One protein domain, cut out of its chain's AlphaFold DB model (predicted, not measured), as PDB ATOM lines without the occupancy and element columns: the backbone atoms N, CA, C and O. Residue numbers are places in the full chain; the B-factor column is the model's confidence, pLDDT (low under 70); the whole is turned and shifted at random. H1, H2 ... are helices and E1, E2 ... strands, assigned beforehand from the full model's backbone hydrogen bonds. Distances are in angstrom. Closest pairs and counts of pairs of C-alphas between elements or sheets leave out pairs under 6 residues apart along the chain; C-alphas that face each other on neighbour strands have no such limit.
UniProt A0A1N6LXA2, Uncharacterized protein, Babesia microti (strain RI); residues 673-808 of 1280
ATOM      1  N   LYS A 673      -2.453  -4.567  11.163       61.53
ATOM      2  CA  LYS A 673      -3.191  -4.803  12.410       61.53
ATOM      3  C   LYS A 673      -2.481  -5.769  13.376       61.53
ATOM      4  O   LYS A 673      -2.204  -5.342  14.481       61.53
ATOM      5  N   ARG A 674      -2.104  -6.999  12.987       59.75
ATOM      6  CA  ARG A 674      -1.437  -7.954  13.912       59.75
ATOM      7  C   ARG A 674      -0.108  -7.426  14.450       59.75
ATOM      8  O   ARG A 674       0.198  -7.628  15.620       59.75
ATOM      9  N   ALA A 675       0.666  -6.745  13.604       58.53
ATOM     10  CA  ALA A 675       1.895  -6.091  14.042       58.53
ATOM     11  C   ALA A 675       1.585  -4.985  15.067       58.53
ATOM     12  O   ALA A 675       2.200  -4.955  16.126       58.53
ATOM     13  N   SER A 676       0.589  -4.134  14.797       65.81
ATOM     14  CA  SER A 676       0.142  -3.101  15.738       65.81
ATOM     15  C   SER A 676      -0.414  -3.676  17.041       65.81
ATOM     16  O   SER A 676      -0.096  -3.141  18.093       65.81
ATOM     17  N   ASP A 677      -1.213  -4.746  16.995       68.62
ATOM     18  CA  ASP A 677      -1.814  -5.380  18.174       68.62
ATOM     19  C   ASP A 677      -0.710  -5.881  19.132       68.62
ATOM     20  O   ASP A 677      -0.770  -5.635  20.334       68.62
ATOM     21  N   ILE A 678       0.350  -6.494  18.588       63.16
ATOM     22  CA  ILE A 678       1.506  -6.983  19.360       63.16
ATOM     23  C   ILE A 678       2.413  -5.839  19.833       63.16
ATOM     24  O   ILE A 678       2.874  -5.873  20.970       63.16
ATOM     25  N   ILE A 679       2.648  -4.809  19.011       67.88
ATOM     26  CA  ILE A 679       3.404  -3.607  19.417       67.88
ATOM     27  C   ILE A 679       2.692  -2.883  20.565       67.88
ATOM     28  O   ILE A 679       3.337  -2.498  21.536       67.88
ATOM     29  N   ASN A 680       1.367  -2.743  20.488       71.94
ATOM     30  CA  ASN A 680       0.561  -2.166  21.559       71.94
ATOM     31  C   ASN A 680       0.709  -2.991  22.843       71.94
ATOM     32  O   ASN A 680       1.035  -2.429  23.881       71.94
ATOM     33  N   HIS A 681       0.590  -4.320  22.759       67.56
ATOM     34  CA  HIS A 681       0.691  -5.161  23.949       67.56
ATOM     35  C   HIS A 681       2.099  -5.192  24.568       67.56
ATOM     36  O   HIS A 681       2.227  -5.222  25.787       67.56
ATOM     37  N   LEU A 682       3.157  -5.095  23.754       68.19
ATOM     38  CA  LEU A 682       4.536  -4.895  24.226       68.19
ATOM     39  C   LEU A 682       4.709  -3.559  24.959       68.19
ATOM     40  O   LEU A 682       5.388  -3.513  25.984       68.19
ATOM     41  N   ASN A 683       4.081  -2.491  24.460       72.25
ATOM     42  CA  ASN A 683       4.072  -1.191  25.126       72.25
ATOM     43  C   ASN A 683       3.291  -1.247  26.453       72.25
ATOM     44  O   ASN A 683       3.764  -0.685  27.441       72.25
ATOM     45  N   ASP A 684       2.160  -1.966  26.508       72.06
ATOM     46  CA  ASP A 684       1.378  -2.183  27.738       72.06
ATOM     47  C   ASP A 684       2.237  -2.842  28.836       72.06
ATOM     48  O   ASP A 684       2.237  -2.390  29.984       72.06
ATOM     49  N   ILE A 685       3.024  -3.870  28.481       67.88
ATOM     50  CA  ILE A 685       3.957  -4.559  29.397       67.88
ATOM     51  C   ILE A 685       5.344  -3.887  29.501       67.88
ATOM     52  O   ILE A 685       6.237  -4.420  30.158       67.88
ATOM     53  N   LYS A 686       5.529  -2.708  28.888       74.00
ATOM     54  CA  LYS A 686       6.761  -1.888  28.892       74.00
ATOM     55  C   LYS A 686       8.026  -2.582  28.347       74.00
ATOM     56  O   LYS A 686       9.138  -2.243  28.751       74.00
ATOM     57  N   VAL A 687       7.887  -3.527  27.416       63.72
ATOM     58  CA  VAL A 687       9.014  -4.276  26.825       63.72
ATOM     59  C   VAL A 687       9.521  -3.596  25.539       63.72
ATOM     60  O   VAL A 687       8.724  -3.338  24.634       63.72
ATOM     61  N   PRO A 688      10.838  -3.335  25.390       55.50
ATOM     62  CA  PRO A 688      11.392  -2.710  24.188       55.50
ATOM     63  C   PRO A 688      11.250  -3.616  22.951       55.50
ATOM     64  O   PRO A 688      11.896  -4.652  22.807       55.50
ATOM     65  N   VAL A 689      10.408  -3.169  22.020       53.16
ATOM     66  CA  VAL A 689       9.765  -3.959  20.951       53.16
ATOM     67  C   VAL A 689      10.702  -4.698  19.974       53.16
ATOM     68  O   VAL A 689      10.310  -5.710  19.393       53.16
ATOM     69  N   PHE A 690      11.911  -4.189  19.709       50.44
ATOM     70  CA  PHE A 690      12.491  -4.326  18.362       50.44
ATOM     71  C   PHE A 690      13.488  -5.464  18.090       50.44
ATOM     72  O   PHE A 690      13.679  -5.799  16.918       50.44
ATOM     73  N   GLN A 691      14.139  -6.070  19.090       51.41
ATOM     74  CA  GLN A 691      15.215  -7.035  18.801       51.41
ATOM     75  C   GLN A 691      14.696  -8.453  18.495       51.41
ATOM     76  O   GLN A 691      14.946  -8.974  17.406       51.41
ATOM     77  N   HIS A 692      13.931  -9.065  19.403       47.06
ATOM     78  CA  HIS A 692      13.662 -10.512  19.376       47.06
ATOM     79  C   HIS A 692      12.610 -10.947  18.336       47.06
ATOM     80  O   HIS A 692      12.865 -11.835  17.522       47.06
ATOM     81  N   LEU A 693      11.459 -10.268  18.269       53.44
ATOM     82  CA  LEU A 693      10.364 -10.624  17.347       53.44
ATOM     83  C   LEU A 693      10.686 -10.375  15.863       53.44
ATOM     84  O   LEU A 693       9.997 -10.889  14.978       53.44
ATOM     85  N   SER A 694      11.750  -9.618  15.576       49.91
ATOM     86  CA  SER A 694      12.188  -9.299  14.214       49.91
ATOM     87  C   SER A 694      12.452 -10.546  13.360       49.91
ATOM     88  O   SER A 694      12.176 -10.536  12.160       49.91
ATOM     89  N   HIS A 695      12.961 -11.631  13.951       49.09
ATOM     90  CA  HIS A 695      13.352 -12.829  13.206       49.09
ATOM     91  C   HIS A 695      12.141 -13.652  12.752       49.09
ATOM     92  O   HIS A 695      12.089 -14.055  11.590       49.09
ATOM     93  N   PHE A 696      11.130 -13.813  13.613       53.03
ATOM     94  CA  PHE A 696       9.907 -14.555  13.291       53.03
ATOM     95  C   PHE A 696       9.156 -13.935  12.098       53.03
ATOM     96  O   PHE A 696       8.727 -14.647  11.189       53.03
ATOM     97  N   TYR A 697       9.052 -12.600  12.056       53.59
ATOM     98  CA  TYR A 697       8.335 -11.894  10.990       53.59
ATOM     99  C   TYR A 697       9.134 -11.707   9.696       53.59
ATOM    100  O   TYR A 697       8.550 -11.796   8.616       53.59
ATOM    101  N   ASN A 698      10.450 -11.479   9.770       40.78
ATOM    102  CA  ASN A 698      11.275 -11.323   8.565       40.78
ATOM    103  C   ASN A 698      11.623 -12.666   7.898       40.78
ATOM    104  O   ASN A 698      11.827 -12.710   6.684       40.78
ATOM    105  N   CYS A 699      11.665 -13.763   8.663       45.94
ATOM    106  CA  CYS A 699      12.045 -15.094   8.187       45.94
ATOM    107  C   CYS A 699      10.995 -16.170   8.550       45.94
ATOM    108  O   CYS A 699      11.326 -17.133   9.244       45.94
ATOM    109  N   PRO A 700       9.755 -16.110   8.016       51.75
ATOM    110  CA  PRO A 700       8.689 -17.080   8.322       51.75
ATOM    111  C   PRO A 700       8.996 -18.533   7.898       51.75
ATOM    112  O   PRO A 700       8.246 -19.450   8.232       51.75
ATOM    113  N   TYR A 701      10.095 -18.760   7.170       51.16
ATOM    114  CA  TYR A 701      10.622 -20.087   6.843       51.16
ATOM    115  C   TYR A 701      11.477 -20.708   7.960       51.16
ATOM    116  O   TYR A 701      11.556 -21.930   8.016       51.16
ATOM    117  N   LEU A 702      12.100 -19.901   8.833       57.16
ATOM    118  CA  LEU A 702      12.903 -20.411   9.954       57.16
ATOM    119  C   LEU A 702      12.025 -20.977  11.070       57.16
ATOM    120  O   LEU A 702      12.412 -21.952  11.696       57.16
ATOM    121  N   ARG A 703      10.837 -20.395  11.294       81.00
ATOM    122  CA  ARG A 703       9.892 -20.797  12.358       81.00
ATOM    123  C   ARG A 703      10.535 -20.863  13.753       81.00
ATOM    124  O   ARG A 703      10.204 -21.725  14.564       81.00
ATOM    125  N   GLU A 704      11.462 -19.948  14.002       87.12
ATOM    126  CA  GLU A 704      12.135 -19.746  15.281       87.12
ATOM    127  C   GLU A 704      11.447 -18.590  16.016       87.12
ATOM    128  O   GLU A 704      11.329 -17.488  15.471       87.12
ATOM    129  N   LEU A 705      10.981 -18.835  17.241       90.50
ATOM    130  CA  LEU A 705      10.372 -17.837  18.118       90.50
ATOM    131  C   LEU A 705      11.218 -17.714  19.389       90.50
ATOM    132  O   LEU A 705      11.146 -18.567  20.268       90.50
ATOM    133  N   SER A 706      12.022 -16.655  19.492       90.56
ATOM    134  CA  SER A 706      12.721 -16.306  20.734       90.56
ATOM    135  C   SER A 706      11.953 -15.210  21.461       90.56
ATOM    136  O   SER A 706      11.719 -14.140  20.900       90.56
ATOM    137  N   LEU A 707      11.570 -15.495  22.706       93.19
ATOM    138  CA  LEU A 707      11.070 -14.534  23.692       93.19
ATOM    139  C   LEU A 707      12.057 -14.411  24.872       93.19
ATOM    140  O   LEU A 707      11.674 -14.020  25.972       93.19
ATOM    141  N   ALA A 708      13.326 -14.777  24.662       88.94
ATOM    142  CA  ALA A 708      14.340 -14.770  25.707       88.94
ATOM    143  C   ALA A 708      14.578 -13.366  26.284       88.94
ATOM    144  O   ALA A 708      14.598 -12.377  25.546       88.94
ATOM    145  N   ASN A 709      14.813 -13.291  27.596       84.56
ATOM    146  CA  ASN A 709      14.933 -12.057  28.392       84.56
ATOM    147  C   ASN A 709      13.657 -11.187  28.454       84.56
ATOM    148  O   ASN A 709      13.680 -10.103  29.033       84.56
ATOM    149  N   ILE A 710      12.533 -11.633  27.882       88.88
ATOM    150  CA  ILE A 710      11.219 -11.011  28.092       88.88
ATOM    151  C   ILE A 710      10.583 -11.709  29.293       88.88
ATOM    152  O   ILE A 710      10.458 -12.931  29.279       88.88
ATOM    153  N   LYS A 711      10.133 -10.979  30.320       91.44
ATOM    154  CA  LYS A 711       9.407 -11.591  31.449       91.44
ATOM    155  C   LYS A 711       8.239 -12.456  30.938       91.44
ATOM    156  O   LYS A 711       7.622 -12.130  29.919       91.44
ATOM    157  N   PHE A 712       7.950 -13.573  31.600       95.31
ATOM    158  CA  PHE A 712       6.751 -14.348  31.287       95.31
ATOM    159  C   PHE A 712       5.474 -13.522  31.539       95.31
ATOM    160  O   PHE A 712       5.327 -12.910  32.597       95.31
ATOM    161  N   ASP A 713       4.572 -13.495  30.554       95.19
ATOM    162  CA  ASP A 713       3.232 -12.910  30.659       95.19
ATOM    163  C   ASP A 713       2.245 -13.782  29.872       95.19
ATOM    164  O   ASP A 713       2.363 -13.956  28.657       95.19
ATOM    165  N   GLU A 714       1.256 -14.330  30.579       95.00
ATOM    166  CA  GLU A 714       0.264 -15.245  30.017       95.00
ATOM    167  C   GLU A 714      -0.501 -14.639  28.827       95.00
ATOM    168  O   GLU A 714      -0.779 -15.335  27.848       95.00
ATOM    169  N   LYS A 715      -0.877 -13.357  28.894       94.00
ATOM    170  CA  LYS A 715      -1.749 -12.729  27.891       94.00
ATOM    171  C   LYS A 715      -0.978 -12.481  26.602       94.00
ATOM    172  O   LYS A 715      -1.485 -12.794  25.522       94.00
ATOM    173  N   PHE A 716       0.251 -11.992  26.723       91.75
ATOM    174  CA  PHE A 716       1.184 -11.785  25.622       91.75
ATOM    175  C   PHE A 716       1.533 -13.094  24.908       91.75
ATOM    176  O   PHE A 716       1.371 -13.188  23.687       91.75
ATOM    177  N   ASP A 717       1.922 -14.132  25.648       93.75
ATOM    178  CA  ASP A 717       2.268 -15.422  25.055       93.75
ATOM    179  C   ASP A 717       1.053 -16.111  24.411       93.75
ATOM    180  O   ASP A 717       1.117 -16.498  23.236       93.75
ATOM    181  N   ARG A 718      -0.102 -16.166  25.096       94.06
ATOM    182  CA  ARG A 718      -1.361 -16.662  24.501       94.06
ATOM    183  C   ARG A 718      -1.725 -15.894  23.231       94.06
ATOM    184  O   ARG A 718      -2.170 -16.504  22.255       94.06
ATOM    185  N   HIS A 719      -1.536 -14.572  23.213       89.06
ATOM    186  CA  HIS A 719      -1.787 -13.748  22.032       89.06
ATOM    187  C   HIS A 719      -0.846 -14.117  20.878       89.06
ATOM    188  O   HIS A 719      -1.320 -14.302  19.754       89.06
ATOM    189  N   ILE A 720       0.459 -14.280  21.123       89.25
ATOM    190  CA  ILE A 720       1.431 -14.677  20.092       89.25
ATOM    191  C   ILE A 720       1.089 -16.050  19.505       89.25
ATOM    192  O   ILE A 720       0.984 -16.181  18.280       89.25
ATOM    193  N   PHE A 721       0.837 -17.063  20.337       90.62
ATOM    194  CA  PHE A 721       0.525 -18.404  19.833       90.62
ATOM    195  C   PHE A 721      -0.784 -18.429  19.029       90.62
ATOM    196  O   PHE A 721      -0.812 -18.943  17.903       90.62
ATOM    197  N   LYS A 722      -1.836 -17.766  19.532       87.69
ATOM    198  CA  LYS A 722      -3.149 -17.670  18.872       87.69
ATOM    199  C   LYS A 722      -3.122 -16.886  17.553       87.69
ATOM    200  O   LYS A 722      -3.796 -17.272  16.597       87.69
ATOM    201  N   THR A 723      -2.377 -15.781  17.474       82.12
ATOM    202  CA  THR A 723      -2.389 -14.893  16.292       82.12
ATOM    203  C   THR A 723      -1.336 -15.230  15.243       82.12
ATOM    204  O   THR A 723      -1.594 -15.047  14.046       82.12
ATOM    205  N   SER A 724      -0.167 -15.704  15.683       78.75
ATOM    206  CA  SER A 724       1.072 -15.655  14.899       78.75
ATOM    207  C   SER A 724       1.673 -17.036  14.641       78.75
ATOM    208  O   SER A 724       2.117 -17.286  13.522       78.75
ATOM    209  N   VAL A 725       1.614 -17.958  15.609       83.19
ATOM    210  CA  VAL A 725       2.099 -19.344  15.428       83.19
ATOM    211  C   VAL A 725       1.066 -20.222  14.703       83.19
ATOM    212  O   VAL A 725       1.434 -21.006  13.826       83.19
ATOM    213  N   LYS A 726      -0.238 -20.043  14.984       73.00
ATOM    214  CA  LYS A 726      -1.364 -20.634  14.220       73.00
ATOM    215  C   LYS A 726      -1.218 -22.147  13.951       73.00
ATOM    216  O   LYS A 726      -1.291 -22.579  12.801       73.00
ATOM    217  N   ALA A 727      -0.997 -22.938  15.003       78.12
ATOM    218  CA  ALA A 727      -0.869 -24.404  14.956       78.12
ATOM    219  C   ALA A 727       0.230 -24.965  14.014       78.12
ATOM    220  O   ALA A 727       0.285 -26.168  13.765       78.12
ATOM    221  N   ARG A 728       1.129 -24.124  13.481       82.25
ATOM    222  CA  ARG A 728       2.237 -24.568  12.623       82.25
ATOM    223  C   ARG A 728       3.414 -25.042  13.479       82.25
ATOM    224  O   ARG A 728       3.741 -24.348  14.437       82.25
ATOM    225  N   PRO A 729       4.097 -26.145  13.114       89.62
ATOM    226  CA  PRO A 729       5.306 -26.580  13.805       89.62
ATOM    227  C   PRO A 729       6.352 -25.466  13.895       89.62
ATOM    228  O   PRO A 729       6.696 -24.895  12.852       89.62
ATOM    229  N   LEU A 730       6.850 -25.191  15.102       92.00
ATOM    230  CA  LEU A 730       8.015 -24.340  15.348       92.00
ATOM    231  C   LEU A 730       9.290 -25.185  15.283       92.00
ATOM    232  O   LEU A 730       9.316 -26.318  15.763       92.00
ATOM    233  N   ASN A 731      10.359 -24.612  14.735       87.88
ATOM    234  CA  ASN A 731      11.673 -25.254  14.724       87.88
ATOM    235  C   ASN A 731      12.426 -24.971  16.038       87.88
ATOM    236  O   ASN A 731      13.145 -25.829  16.541       87.88
ATOM    237  N   MET A 732      12.222 -23.785  16.620       92.44
ATOM    238  CA  MET A 732      12.761 -23.411  17.928       92.44
ATOM    239  C   MET A 732      11.776 -22.516  18.687       92.44
ATOM    240  O   MET A 732      11.214 -21.584  18.104       92.44
ATOM    241  N   LEU A 733      11.621 -22.767  19.985       95.62
ATOM    242  CA  LEU A 733      11.001 -21.875  20.959       95.62
ATOM    243  C   LEU A 733      12.037 -21.576  22.050       95.62
ATOM    244  O   LEU A 733      12.456 -22.473  22.775       95.62
ATOM    245  N   ASP A 734      12.490 -20.331  22.132       94.94
ATOM    246  CA  ASP A 734      13.548 -19.904  23.053       94.94
ATOM    247  C   ASP A 734      12.948 -19.020  24.157       94.94
ATOM    248  O   ASP A 734      12.530 -17.884  23.919       94.94
ATOM    249  N   TYR A 735      12.871 -19.598  25.356       97.00
ATOM    250  CA  TYR A 735      12.220 -19.101  26.569       97.00
ATOM    251  C   TYR A 735      13.230 -18.882  27.713       97.00
ATOM    252  O   TYR A 735      12.878 -18.938  28.893       97.00
ATOM    253  N   ARG A 736      14.500 -18.615  27.395       94.50
ATOM    254  CA  ARG A 736      15.534 -18.374  28.413       94.50
ATOM    255  C   ARG A 736      15.373 -17.044  29.145       94.50
ATOM    256  O   ARG A 736      14.930 -16.062  28.549       94.50
ATOM    257  N   PHE A 737      15.803 -16.985  30.406       91.94
ATOM    258  CA  PHE A 737      15.801 -15.755  31.217       91.94
ATOM    259  C   PHE A 737      14.419 -15.072  31.300       91.94
ATOM    260  O   PHE A 737      14.317 -13.846  31.296       91.94
ATOM    261  N   ARG A 738      13.332 -15.856  31.333       94.75
ATOM    262  CA  ARG A 738      11.950 -15.342  31.417       94.75
ATOM    263  C   ARG A 738      11.374 -15.376  32.840       94.75
ATOM    264  O   ARG A 738      10.289 -14.838  33.062       94.75
ATOM    265  N   HIS A 739      12.113 -15.972  33.780       93.75
ATOM    266  CA  HIS A 739      11.715 -16.293  35.159       93.75
ATOM    267  C   HIS A 739      10.497 -17.231  35.259       93.75
ATOM    268  O   HIS A 739       9.719 -17.134  36.202       93.75
ATOM    269  N   ILE A 740      10.352 -18.144  34.293       95.94
ATOM    270  CA  ILE A 740       9.283 -19.155  34.260       95.94
ATOM    271  C   ILE A 740       9.393 -20.076  35.484       95.94
ATOM    272  O   ILE A 740      10.483 -20.527  35.843       95.94
ATOM    273  N   THR A 741       8.250 -20.356  36.099       96.12
ATOM    274  CA  THR A 741       8.061 -21.263  37.238       96.12
ATOM    275  C   THR A 741       7.273 -22.510  36.835       96.12
ATOM    276  O   THR A 741       6.649 -22.565  35.774       96.12
ATOM    277  N   ASP A 742       7.218 -23.507  37.716       95.00
ATOM    278  CA  ASP A 742       6.408 -24.714  37.511       95.00
ATOM    279  C   ASP A 742       4.903 -24.425  37.338       95.00
ATOM    280  O   ASP A 742       4.192 -25.237  36.752       95.00
ATOM    281  N   SER A 743       4.384 -23.304  37.849       95.31
ATOM    282  CA  SER A 743       3.007 -22.842  37.591       95.31
ATOM    283  C   SER A 743       2.834 -22.282  36.178       95.31
ATOM    284  O   SER A 743       1.828 -22.550  35.526       95.31
ATOM    285  N   ASP A 744       3.837 -21.566  35.670       96.50
ATOM    286  CA  ASP A 744       3.818 -21.025  34.309       96.50
ATOM    287  C   ASP A 744       3.877 -22.145  33.262       96.50
ATOM    288  O   ASP A 744       3.298 -22.011  32.185       96.50
ATOM    289  N   LEU A 745       4.500 -23.288  33.587       96.56
ATOM    290  CA  LEU A 745       4.480 -24.465  32.715       96.56
ATOM    291  C   LEU A 745       3.058 -24.962  32.418       96.56
ATOM    292  O   LEU A 745       2.809 -25.323  31.274       96.56
ATOM    293  N   ASP A 746       2.114 -24.940  33.368       94.50
ATOM    294  CA  ASP A 746       0.721 -25.347  33.093       94.50
ATOM    295  C   ASP A 746       0.047 -24.408  32.078       94.50
ATOM    296  O   ASP A 746      -0.704 -24.847  31.205       94.50
ATOM    297  N   ILE A 747       0.364 -23.113  32.155       96.38
ATOM    298  CA  ILE A 747      -0.130 -22.081  31.239       96.38
ATOM    299  C   ILE A 747       0.482 -22.280  29.844       96.38
ATOM    300  O   ILE A 747      -0.243 -22.268  28.845       96.38
ATOM    301  N   ILE A 748       1.798 -22.521  29.774       96.50
ATOM    302  CA  ILE A 748       2.526 -22.832  28.534       96.50
ATOM    303  C   ILE A 748       1.957 -24.103  27.894       96.50
ATOM    304  O   ILE A 748       1.642 -24.094  26.705       96.50
ATOM    305  N   ILE A 749       1.765 -25.168  28.680       96.38
ATOM    306  CA  ILE A 749       1.103 -26.405  28.256       96.38
ATOM    307  C   ILE A 749      -0.257 -26.069  27.653       96.38
ATOM    308  O   ILE A 749      -0.529 -26.494  26.535       96.38
ATOM    309  N   ASP A 750      -1.114 -25.305  28.335       95.62
ATOM    310  CA  ASP A 750      -2.466 -24.992  27.863       95.62
ATOM    311  C   ASP A 750      -2.479 -24.356  26.456       95.62
ATOM    312  O   ASP A 750      -3.117 -24.903  25.546       95.62
ATOM    313  N   TYR A 751      -1.713 -23.282  26.224       94.38
ATOM    314  CA  TYR A 751      -1.729 -22.580  24.930       94.38
ATOM    315  C   TYR A 751      -0.820 -23.166  23.837       94.38
ATOM    316  O   TYR A 751      -0.962 -22.772  22.668       94.38
ATOM    317  N   LEU A 752       0.093 -24.090  24.159       94.31
ATOM    318  CA  LEU A 752       0.984 -24.703  23.173       94.31
ATOM    319  C   LEU A 752       0.204 -25.660  22.255       94.31
ATOM    320  O   LEU A 752      -0.013 -26.834  22.540       94.31
ATOM    321  N   THR A 753      -0.248 -25.112  21.127       92.50
ATOM    322  CA  THR A 753      -1.134 -25.750  20.133       92.50
ATOM    323  C   THR A 753      -0.387 -26.263  18.896       92.50
ATOM    324  O   THR A 753      -0.991 -26.527  17.857       92.50
ATOM    325  N   CYS A 754       0.939 -26.378  18.974       93.69
ATOM    326  CA  CYS A 754       1.811 -26.771  17.870       93.69
ATOM    327  C   CYS A 754       3.017 -27.571  18.367       93.69
ATOM    328  O   CYS A 754       3.524 -27.314  19.457       93.69
ATOM    329  N   SER A 755       3.535 -28.466  17.524       94.56
ATOM    330  CA  SER A 755       4.791 -29.161  17.805       94.56
ATOM    331  C   SER A 755       5.990 -28.205  17.780       94.56
ATOM    332  O   SER A 755       6.090 -27.387  16.860       94.56
ATOM    333  N   VAL A 756       6.930 -28.354  18.710       96.12
ATOM    334  CA  VAL A 756       8.163 -27.557  18.801       96.12
ATOM    335  C   VAL A 756       9.368 -28.485  18.681       96.12
ATOM    336  O   VAL A 756       9.567 -29.341  19.530       96.12
ATOM    337  N   GLU A 757      10.201 -28.335  17.651       91.88
ATOM    338  CA  GLU A 757      11.359 -29.226  17.486       91.88
ATOM    339  C   GLU A 757      12.422 -29.033  18.583       91.88
ATOM    340  O   GLU A 757      12.930 -30.026  19.103       91.88
ATOM    341  N   TRP A 758      12.709 -27.792  18.992       93.06
ATOM    342  CA  TRP A 758      13.603 -27.484  20.114       93.06
ATOM    343  C   TRP A 758      13.000 -26.423  21.046       93.06
ATOM    344  O   TRP A 758      12.700 -25.313  20.608       93.06
ATOM    345  N   LEU A 759      12.836 -26.758  22.328       96.38
ATOM    346  CA  LEU A 759      12.483 -25.824  23.400       96.38
ATOM    347  C   LEU A 759      13.708 -25.545  24.284       96.38
ATOM    348  O   LEU A 759      14.302 -26.472  24.837       96.38
ATOM    349  N   ASP A 760      14.064 -24.272  24.448       95.94
ATOM    350  CA  ASP A 760      15.108 -23.821  25.373       95.94
ATOM    351  C   ASP A 760      14.469 -23.073  26.557       95.94
ATOM    352  O   ASP A 760      13.962 -21.962  26.407       95.94
ATOM    353  N   LEU A 761      14.471 -23.710  27.730       96.69
ATOM    354  CA  LEU A 761      13.953 -23.208  29.010       96.69
ATOM    355  C   LEU A 761      15.092 -22.879  29.999       96.69
ATOM    356  O   LEU A 761      14.855 -22.747  31.201       96.69
ATOM    357  N   SER A 762      16.333 -22.747  29.528       94.56
ATOM    358  CA  SER A 762      17.505 -22.505  30.383       94.56
ATOM    359  C   SER A 762      17.432 -21.170  31.146       94.56
ATOM    360  O   SER A 762      16.934 -20.176  30.619       94.56
ATOM    361  N   ASN A 763      18.001 -21.100  32.349       94.56
ATOM    362  CA  ASN A 763      18.012 -19.913  33.219       94.56
ATOM    363  C   ASN A 763      16.592 -19.411  33.566       94.56
ATOM    364  O   ASN A 763      16.252 -18.243  33.361       94.56
ATOM    365  N   ASN A 764      15.747 -20.311  34.068       96.06
ATOM    366  CA  ASN A 764      14.450 -20.002  34.675       96.06
ATOM    367  C   ASN A 764      14.417 -20.549  36.121       96.06
ATOM    368  O   ASN A 764      15.440 -20.994  36.642       96.06
ATOM    369  N   ASN A 765      13.268 -20.479  36.802       93.81
ATOM    370  CA  ASN A 765      13.114 -20.943  38.185       93.81
ATOM    371  C   ASN A 765      12.297 -22.246  38.243       93.81
ATOM    372  O   ASN A 765      11.302 -22.351  38.962       93.81
ATOM    373  N   LEU A 766      12.696 -23.210  37.410       94.50
ATOM    374  CA  LEU A 766      12.038 -24.504  37.256       94.50
ATOM    375  C   LEU A 766      12.593 -25.529  38.254       94.50
ATOM    376  O   LEU A 766      13.791 -25.808  38.245       94.50
ATOM    377  N   MET A 767      11.714 -26.109  39.074       89.62
ATOM    378  CA  MET A 767      12.028 -27.202  40.013       89.62
ATOM    379  C   MET A 767      11.557 -28.538  39.419       89.62
ATOM    380  O   MET A 767      12.340 -29.468  39.254       89.62
ATOM    381  N   VAL A 768      10.298 -28.542  38.979       77.69
ATOM    382  CA  VAL A 768       9.560 -29.486  38.128       77.69
ATOM    383  C   VAL A 768       9.331 -30.909  38.640       77.69
ATOM    384  O   VAL A 768       9.860 -31.382  39.641       77.69
ATOM    385  N   GLY A 769       8.449 -31.587  37.910       76.88
ATOM    386  CA  GLY A 769       8.012 -32.964  38.072       76.88
ATOM    387  C   GLY A 769       7.289 -33.402  36.794       76.88
ATOM    388  O   GLY A 769       7.749 -33.118  35.688       76.88
ATOM    389  N   ASP A 770       6.118 -34.017  36.940       90.12
ATOM    390  CA  ASP A 770       5.263 -34.514  35.848       90.12
ATOM    391  C   ASP A 770       4.848 -33.456  34.803       90.12
ATOM    392  O   ASP A 770       4.570 -33.788  33.650       90.12
ATOM    393  N   LYS A 771       4.823 -32.171  35.177       94.00
ATOM    394  CA  LYS A 771       4.528 -31.058  34.259       94.00
ATOM    395  C   LYS A 771       5.481 -30.997  33.067       94.00
ATOM    396  O   LYS A 771       5.058 -30.636  31.972       94.00
ATOM    397  N   LEU A 772       6.749 -31.368  33.250       94.38
ATOM    398  CA  LEU A 772       7.710 -31.337  32.151       94.38
ATOM    399  C   LEU A 772       7.419 -32.434  31.122       94.38
ATOM    400  O   LEU A 772       7.476 -32.167  29.922       94.38
ATOM    401  N   ASP A 773       7.011 -33.620  31.586       93.06
ATOM    402  CA  ASP A 773       6.617 -34.736  30.722       93.06
ATOM    403  C   ASP A 773       5.374 -34.337  29.898       93.06
ATOM    404  O   ASP A 773       5.369 -34.472  28.674       93.06
ATOM    405  N   LYS A 774       4.374 -33.708  30.539       95.38
ATOM    406  CA  LYS A 774       3.171 -33.153  29.882       95.38
ATOM    407  C   LYS A 774       3.489 -32.081  28.829       95.38
ATOM    408  O   LYS A 774       2.830 -32.030  27.789       95.38
ATOM    409  N   LEU A 775       4.480 -31.220  29.080       95.88
ATOM    410  CA  LEU A 775       4.920 -30.194  28.127       95.88
ATOM    411  C   LEU A 775       5.648 -30.803  26.925       95.88
ATOM    412  O   LEU A 775       5.383 -30.407  25.788       95.88
ATOM    413  N   VAL A 776       6.523 -31.783  27.163       94.94
ATOM    414  CA  VAL A 776       7.222 -32.523  26.103       94.94
ATOM    415  C   VAL A 776       6.235 -33.308  25.236       94.94
ATOM    416  O   VAL A 776       6.340 -33.254  24.012       94.94
ATOM    417  N   GLU A 777       5.238 -33.961  25.839       94.81
ATOM    418  CA  GLU A 777       4.190 -34.692  25.122       94.81
ATOM    419  C   GLU A 777       3.295 -33.751  24.298       94.81
ATOM    420  O   GLU A 777       3.236 -33.874  23.071       94.81
ATOM    421  N   LYS A 778       2.635 -32.766  24.931       95.00
ATOM    422  CA  LYS A 778       1.694 -31.869  24.230       95.00
ATOM    423  C   LYS A 778       2.393 -30.985  23.192       95.00
ATOM    424  O   LYS A 778       1.831 -30.723  22.128       95.00
ATOM    425  N   GLY A 779       3.624 -30.561  23.472       95.00
ATOM    426  CA  GLY A 779       4.475 -29.831  22.536       95.00
ATOM    427  C   GLY A 779       5.186 -30.708  21.501       95.00
ATOM    428  O   GLY A 779       5.885 -30.150  20.659       95.00
ATOM    429  N   ASN A 780       5.044 -32.042  21.543       95.12
ATOM    430  CA  ASN A 780       5.776 -33.012  20.709       95.12
ATOM    431  C   ASN A 780       7.272 -32.651  20.574       95.12
ATOM    432  O   ASN A 780       7.795 -32.465  19.468       95.12
ATOM    433  N   ILE A 781       7.916 -32.429  21.723       95.38
ATOM    434  CA  ILE A 781       9.214 -31.760  21.814       95.38
ATOM    435  C   ILE A 781      10.345 -32.766  21.620       95.38
ATOM    436  O   ILE A 781      10.522 -33.671  22.431       95.38
ATOM    437  N   LYS A 782      11.141 -32.593  20.557       90.88
ATOM    438  CA  LYS A 782      12.277 -33.492  20.268       90.88
ATOM    439  C   LYS A 782      13.513 -33.158  21.098       90.88
ATOM    440  O   LYS A 782      14.228 -34.059  21.520       90.88
ATOM    441  N   TRP A 783      13.773 -31.868  21.299       89.31
ATOM    442  CA  TRP A 783      14.958 -31.371  21.987       89.31
ATOM    443  C   TRP A 783      14.579 -30.396  23.093       89.31
ATOM    444  O   TRP A 783      13.821 -29.451  22.862       89.31
ATOM    445  N   LEU A 784      15.154 -30.594  24.276       94.38
ATOM    446  CA  LEU A 784      14.891 -29.777  25.451       94.38
ATOM    447  C   LEU A 784      16.216 -29.313  26.070       94.38
ATOM    448  O   LEU A 784      17.158 -30.097  26.212       94.38
ATOM    449  N   THR A 785      16.294 -28.038  26.444       92.12
ATOM    450  CA  THR A 785      17.439 -27.471  27.173       92.12
ATOM    451  C   THR A 785      16.933 -26.804  28.449       92.12
ATOM    452  O   THR A 785      15.978 -26.031  28.400       92.12
ATOM    453  N   LEU A 786      17.541 -27.147  29.589       94.31
ATOM    454  CA  LEU A 786      17.125 -26.721  30.934       94.31
ATOM    455  C   LEU A 786      18.307 -26.163  31.749       94.31
ATOM    456  O   LEU A 786      18.247 -26.143  32.978       94.31
ATOM    457  N   ASP A 787      19.393 -25.755  31.092       87.31
ATOM    458  CA  ASP A 787      20.645 -25.391  31.762       87.31
ATOM    459  C   ASP A 787      20.410 -24.259  32.783       87.31
ATOM    460  O   ASP A 787      19.620 -23.349  32.539       87.31
ATOM    461  N   ALA A 788      21.074 -24.311  33.942       86.94
ATOM    462  CA  ALA A 788      20.922 -23.325  35.023       86.94
ATOM    463  C   ALA A 788      19.472 -23.100  35.529       86.94
ATOM    464  O   ALA A 788      19.094 -21.985  35.878       86.94
ATOM    465  N   ASN A 789      18.665 -24.164  35.596       91.62
ATOM    466  CA  ASN A 789      17.461 -24.229  36.439       91.62
ATOM    467  C   ASN A 789      17.767 -25.001  37.746       91.62
ATOM    468  O   ASN A 789      18.635 -25.880  37.720       91.62
ATOM    469  N   PRO A 790      17.064 -24.740  38.868       90.00
ATOM    470  CA  PRO A 790      17.259 -25.425  40.156       90.00
ATOM    471  C   PRO A 790      16.678 -26.860  40.196       90.00
ATOM    472  O   PRO A 790      15.959 -27.237  41.117       90.00
ATOM    473  N   LEU A 791      16.993 -27.685  39.194       88.75
ATOM    474  CA  LEU A 791      16.436 -29.033  39.044       88.75
ATOM    475  C   LEU A 791      17.001 -30.040  40.066       88.75
ATOM    476  O   LEU A 791      18.223 -30.172  40.184       88.75
ATOM    477  N   PRO A 792      16.153 -30.870  40.703       87.62
ATOM    478  CA  PRO A 792      16.588 -32.079  41.394       87.62
ATOM    479  C   PRO A 792      17.329 -33.046  40.459       87.62
ATOM    480  O   PRO A 792      16.908 -33.280  39.321       87.62
ATOM    481  N   ASN A 793      18.383 -33.696  40.969       83.12
ATOM    482  CA  ASN A 793      19.221 -34.640  40.211       83.12
ATOM    483  C   ASN A 793      18.406 -35.697  39.439       83.12
ATOM    484  O   ASN A 793      18.712 -35.982  38.287       83.12
ATOM    485  N   VAL A 794      17.323 -36.215  40.030       83.19
ATOM    486  CA  VAL A 794      16.431 -37.222  39.421       83.19
ATOM    487  C   VAL A 794      15.854 -36.764  38.070       83.19
ATOM    488  O   VAL A 794      15.658 -37.582  37.173       83.19
ATOM    489  N   ILE A 795      15.619 -35.461  37.884       80.06
ATOM    490  CA  ILE A 795      15.116 -34.892  36.623       80.06
ATOM    491  C   ILE A 795      16.251 -34.772  35.605       80.06
ATOM    492  O   ILE A 795      16.085 -35.154  34.447       80.06
ATOM    493  N   VAL A 796      17.430 -34.323  36.047       78.12
ATOM    494  CA  VAL A 796      18.650 -34.296  35.222       78.12
ATOM    495  C   VAL A 796      18.998 -35.700  34.709       78.12
ATOM    496  O   VAL A 796      19.509 -35.844  33.599       78.12
ATOM    497  N   GLU A 797      18.668 -36.747  35.471       80.81
ATOM    498  CA  GLU A 797      18.824 -38.141  35.048       80.81
ATOM    499  C   GLU A 797      17.677 -38.660  34.169       80.81
ATOM    500  O   GLU A 797      17.961 -39.237  33.119       80.81
ATOM    501  N   ARG A 798      16.403 -38.389  34.499       80.94
ATOM    502  CA  ARG A 798      15.252 -38.746  33.638       80.94
ATOM    503  C   ARG A 798      15.418 -38.197  32.221       80.94
ATOM    504  O   ARG A 798      15.195 -38.912  31.249       80.94
ATOM    505  N   TYR A 799      15.834 -36.939  32.104       77.81
ATOM    506  CA  TYR A 799      15.969 -36.260  30.818       77.81
ATOM    507  C   TYR A 799      17.382 -36.334  30.227       77.81
ATOM    508  O   TYR A 799      17.607 -35.752  29.172       77.81
ATOM    509  N   LYS A 800      18.335 -37.073  30.816       71.88
ATOM    510  CA  LYS A 800      19.759 -37.119  30.393       71.88
ATOM    511  C   LYS A 800      19.972 -37.522  28.923       71.88
ATOM    512  O   LYS A 800      20.999 -37.175  28.345       71.88
ATOM    513  N   GLY A 801      19.013 -38.238  28.325       61.12
ATOM    514  CA  GLY A 801      18.989 -38.580  26.894       61.12
ATOM    515  C   GLY A 801      18.427 -37.489  25.968       61.12
ATOM    516  O   GLY A 801      18.852 -37.402  24.820       61.12
ATOM    517  N   ASN A 802      17.528 -36.632  26.470       54.75
ATOM    518  CA  ASN A 802      16.865 -35.557  25.712       54.75
ATOM    519  C   ASN A 802      17.468 -34.164  25.996       54.75
ATOM    520  O   ASN A 802      17.259 -33.224  25.225       54.75
ATOM    521  N   LEU A 803      18.214 -34.034  27.099       49.22
ATOM    522  CA  LEU A 803      18.936 -32.838  27.520       49.22
ATOM    523  C   LEU A 803      20.106 -32.566  26.577       49.22
ATOM    524  O   LEU A 803      21.186 -33.159  26.683       49.22
ATOM    525  N   LEU A 804      19.908 -31.597  25.685       47.72
ATOM    526  CA  LEU A 804      20.990 -31.052  24.877       47.72
ATOM    527  C   LEU A 804      21.920 -30.178  25.719       47.72
ATOM    528  O   LEU A 804      21.912 -28.953  25.598       47.72
ATOM    529  N   THR A 805      22.840 -30.820  26.442       41.12
ATOM    530  CA  THR A 805      24.149 -30.191  26.664       41.12
ATOM    531  C   THR A 805      24.734 -29.786  25.295       41.12
ATOM    532  O   THR A 805      24.530 -30.507  24.306       41.12
ATOM    533  N   PRO A 806      25.477 -28.665  25.175       35.34
ATOM    534  CA  PRO A 806      25.934 -28.139  23.878       35.34
ATOM    535  C   PRO A 806      26.744 -29.102  22.980       35.34
ATOM    536  O   PRO A 806      26.932 -28.808  21.791       35.34
ATOM    537  N   SER A 807      27.203 -30.229  23.536       35.91
ATOM    538  CA  SER A 807      27.965 -31.320  22.918       35.91
ATOM    539  C   SER A 807      27.147 -32.428  22.224       35.91
ATOM    540  O   SER A 807      27.657 -33.014  21.273       35.91
ATOM    541  N   ASN A 808      25.911 -32.735  22.636       39.44
ATOM    542  CA  ASN A 808      25.270 -34.034  22.322       39.44
ATOM    543  C   ASN A 808      24.267 -34.022  21.140       39.44
ATOM    544  O   ASN A 808      23.254 -34.713  21.168       39.44
TER     545      ASN A 808
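Overview. This is residues 673 to 808 of the 1280 residues of an uncharacterized protein of Babesia microti (strain RI) (UniProt A0A1N6LXA2). The chain is wound in stacked right-handed turns, a short solenoid: the parallel strands E1 to E4 make a small wall along one side, and H3, H4 and H5 stand in a row along the other. H1 extends that row beyond H3 at one end, H2 sits beside E1, and H6 lies at the far end of the long axis. The printed part has 136 residues, with six named helices and four named strands in the order H1 H2 E1 H3 E2 H4 E3 H5 E4 H6; the sheet runs E1 E2 E3 E4 and the class is mixed, helices and strands. The whole is compact, with a radius of gyration of the C-alphas of 14.6 A, yet elongated in outline, spanning 46 by 28 by 26 A.

Along the chain. Begin with the sheet: find C-alpha 704 at (12.135, -19.746, 15.281), where E1, residues 704 to 706, starts. E2 holds residues 730 to 734 and is 10.5 A long; E3 holds 756 to 760, 10.3 A; E4 holds 783 to 785. Among the helices, H3 is residues 714 to 725, 15.3 A, H4 is 742 to 751, 15.1 A, and H5 is 770 to 778, 12.4 A. H1, residues 673 to 684, runs 16.2 A from C-alpha 673 at (-3.191, -4.803, 12.410). H2 is residues 694 to 698, and H6, residues 793 to 798, ends at C-alpha 798 at (15.252, -38.746, 33.638).

Arrangement. In the sheet, look for N 705 and O 732 at 2.9 A between E1 and E2, N 733 and O 758 at 2.8 A between E2 and E3, and N 759 and O 783 at 2.9 A between E3 and E4. Three strand-helix-strand units, each two parallel neighbour strands with a helix between, follow: E1, H3, E2; E2, H4, E3; and E3, H5, E4, each with a right-handed crossover. H4 and H5 touch, closest at the C-alphas of Ile 749 and Leu 775, 5.4 A, at a shallow tilt of 19 degrees, the same way. H3 and H4 touch at Arg 718 and Tyr 751, their closest C-alphas, 5.9 A, at a shallow tilt of 34 degrees, only just short of steep, the same way. H1 and H3 touch, opposite ways, at a shallow tilt of 19 degrees; the C-alphas of His 681 and Phe 716 are closest, 6.8 A. H2 and H5 only graze the sheet; H6 is apart from H5. Every O i to N i+4 pair is within hydrogen-bond range in H1, H2, H3, H5 and H6, and 4 of 6 are in H4.

Size, cuts and confidence. The C-alphas farthest apart, those of Lys 673 and Val 794, are 46.5 A apart. The printed part has no cut, and no link is long. Its mean pLDDT is 81.0; look for values under 70 in, among others, residues 687 to 702 and 801 to 808.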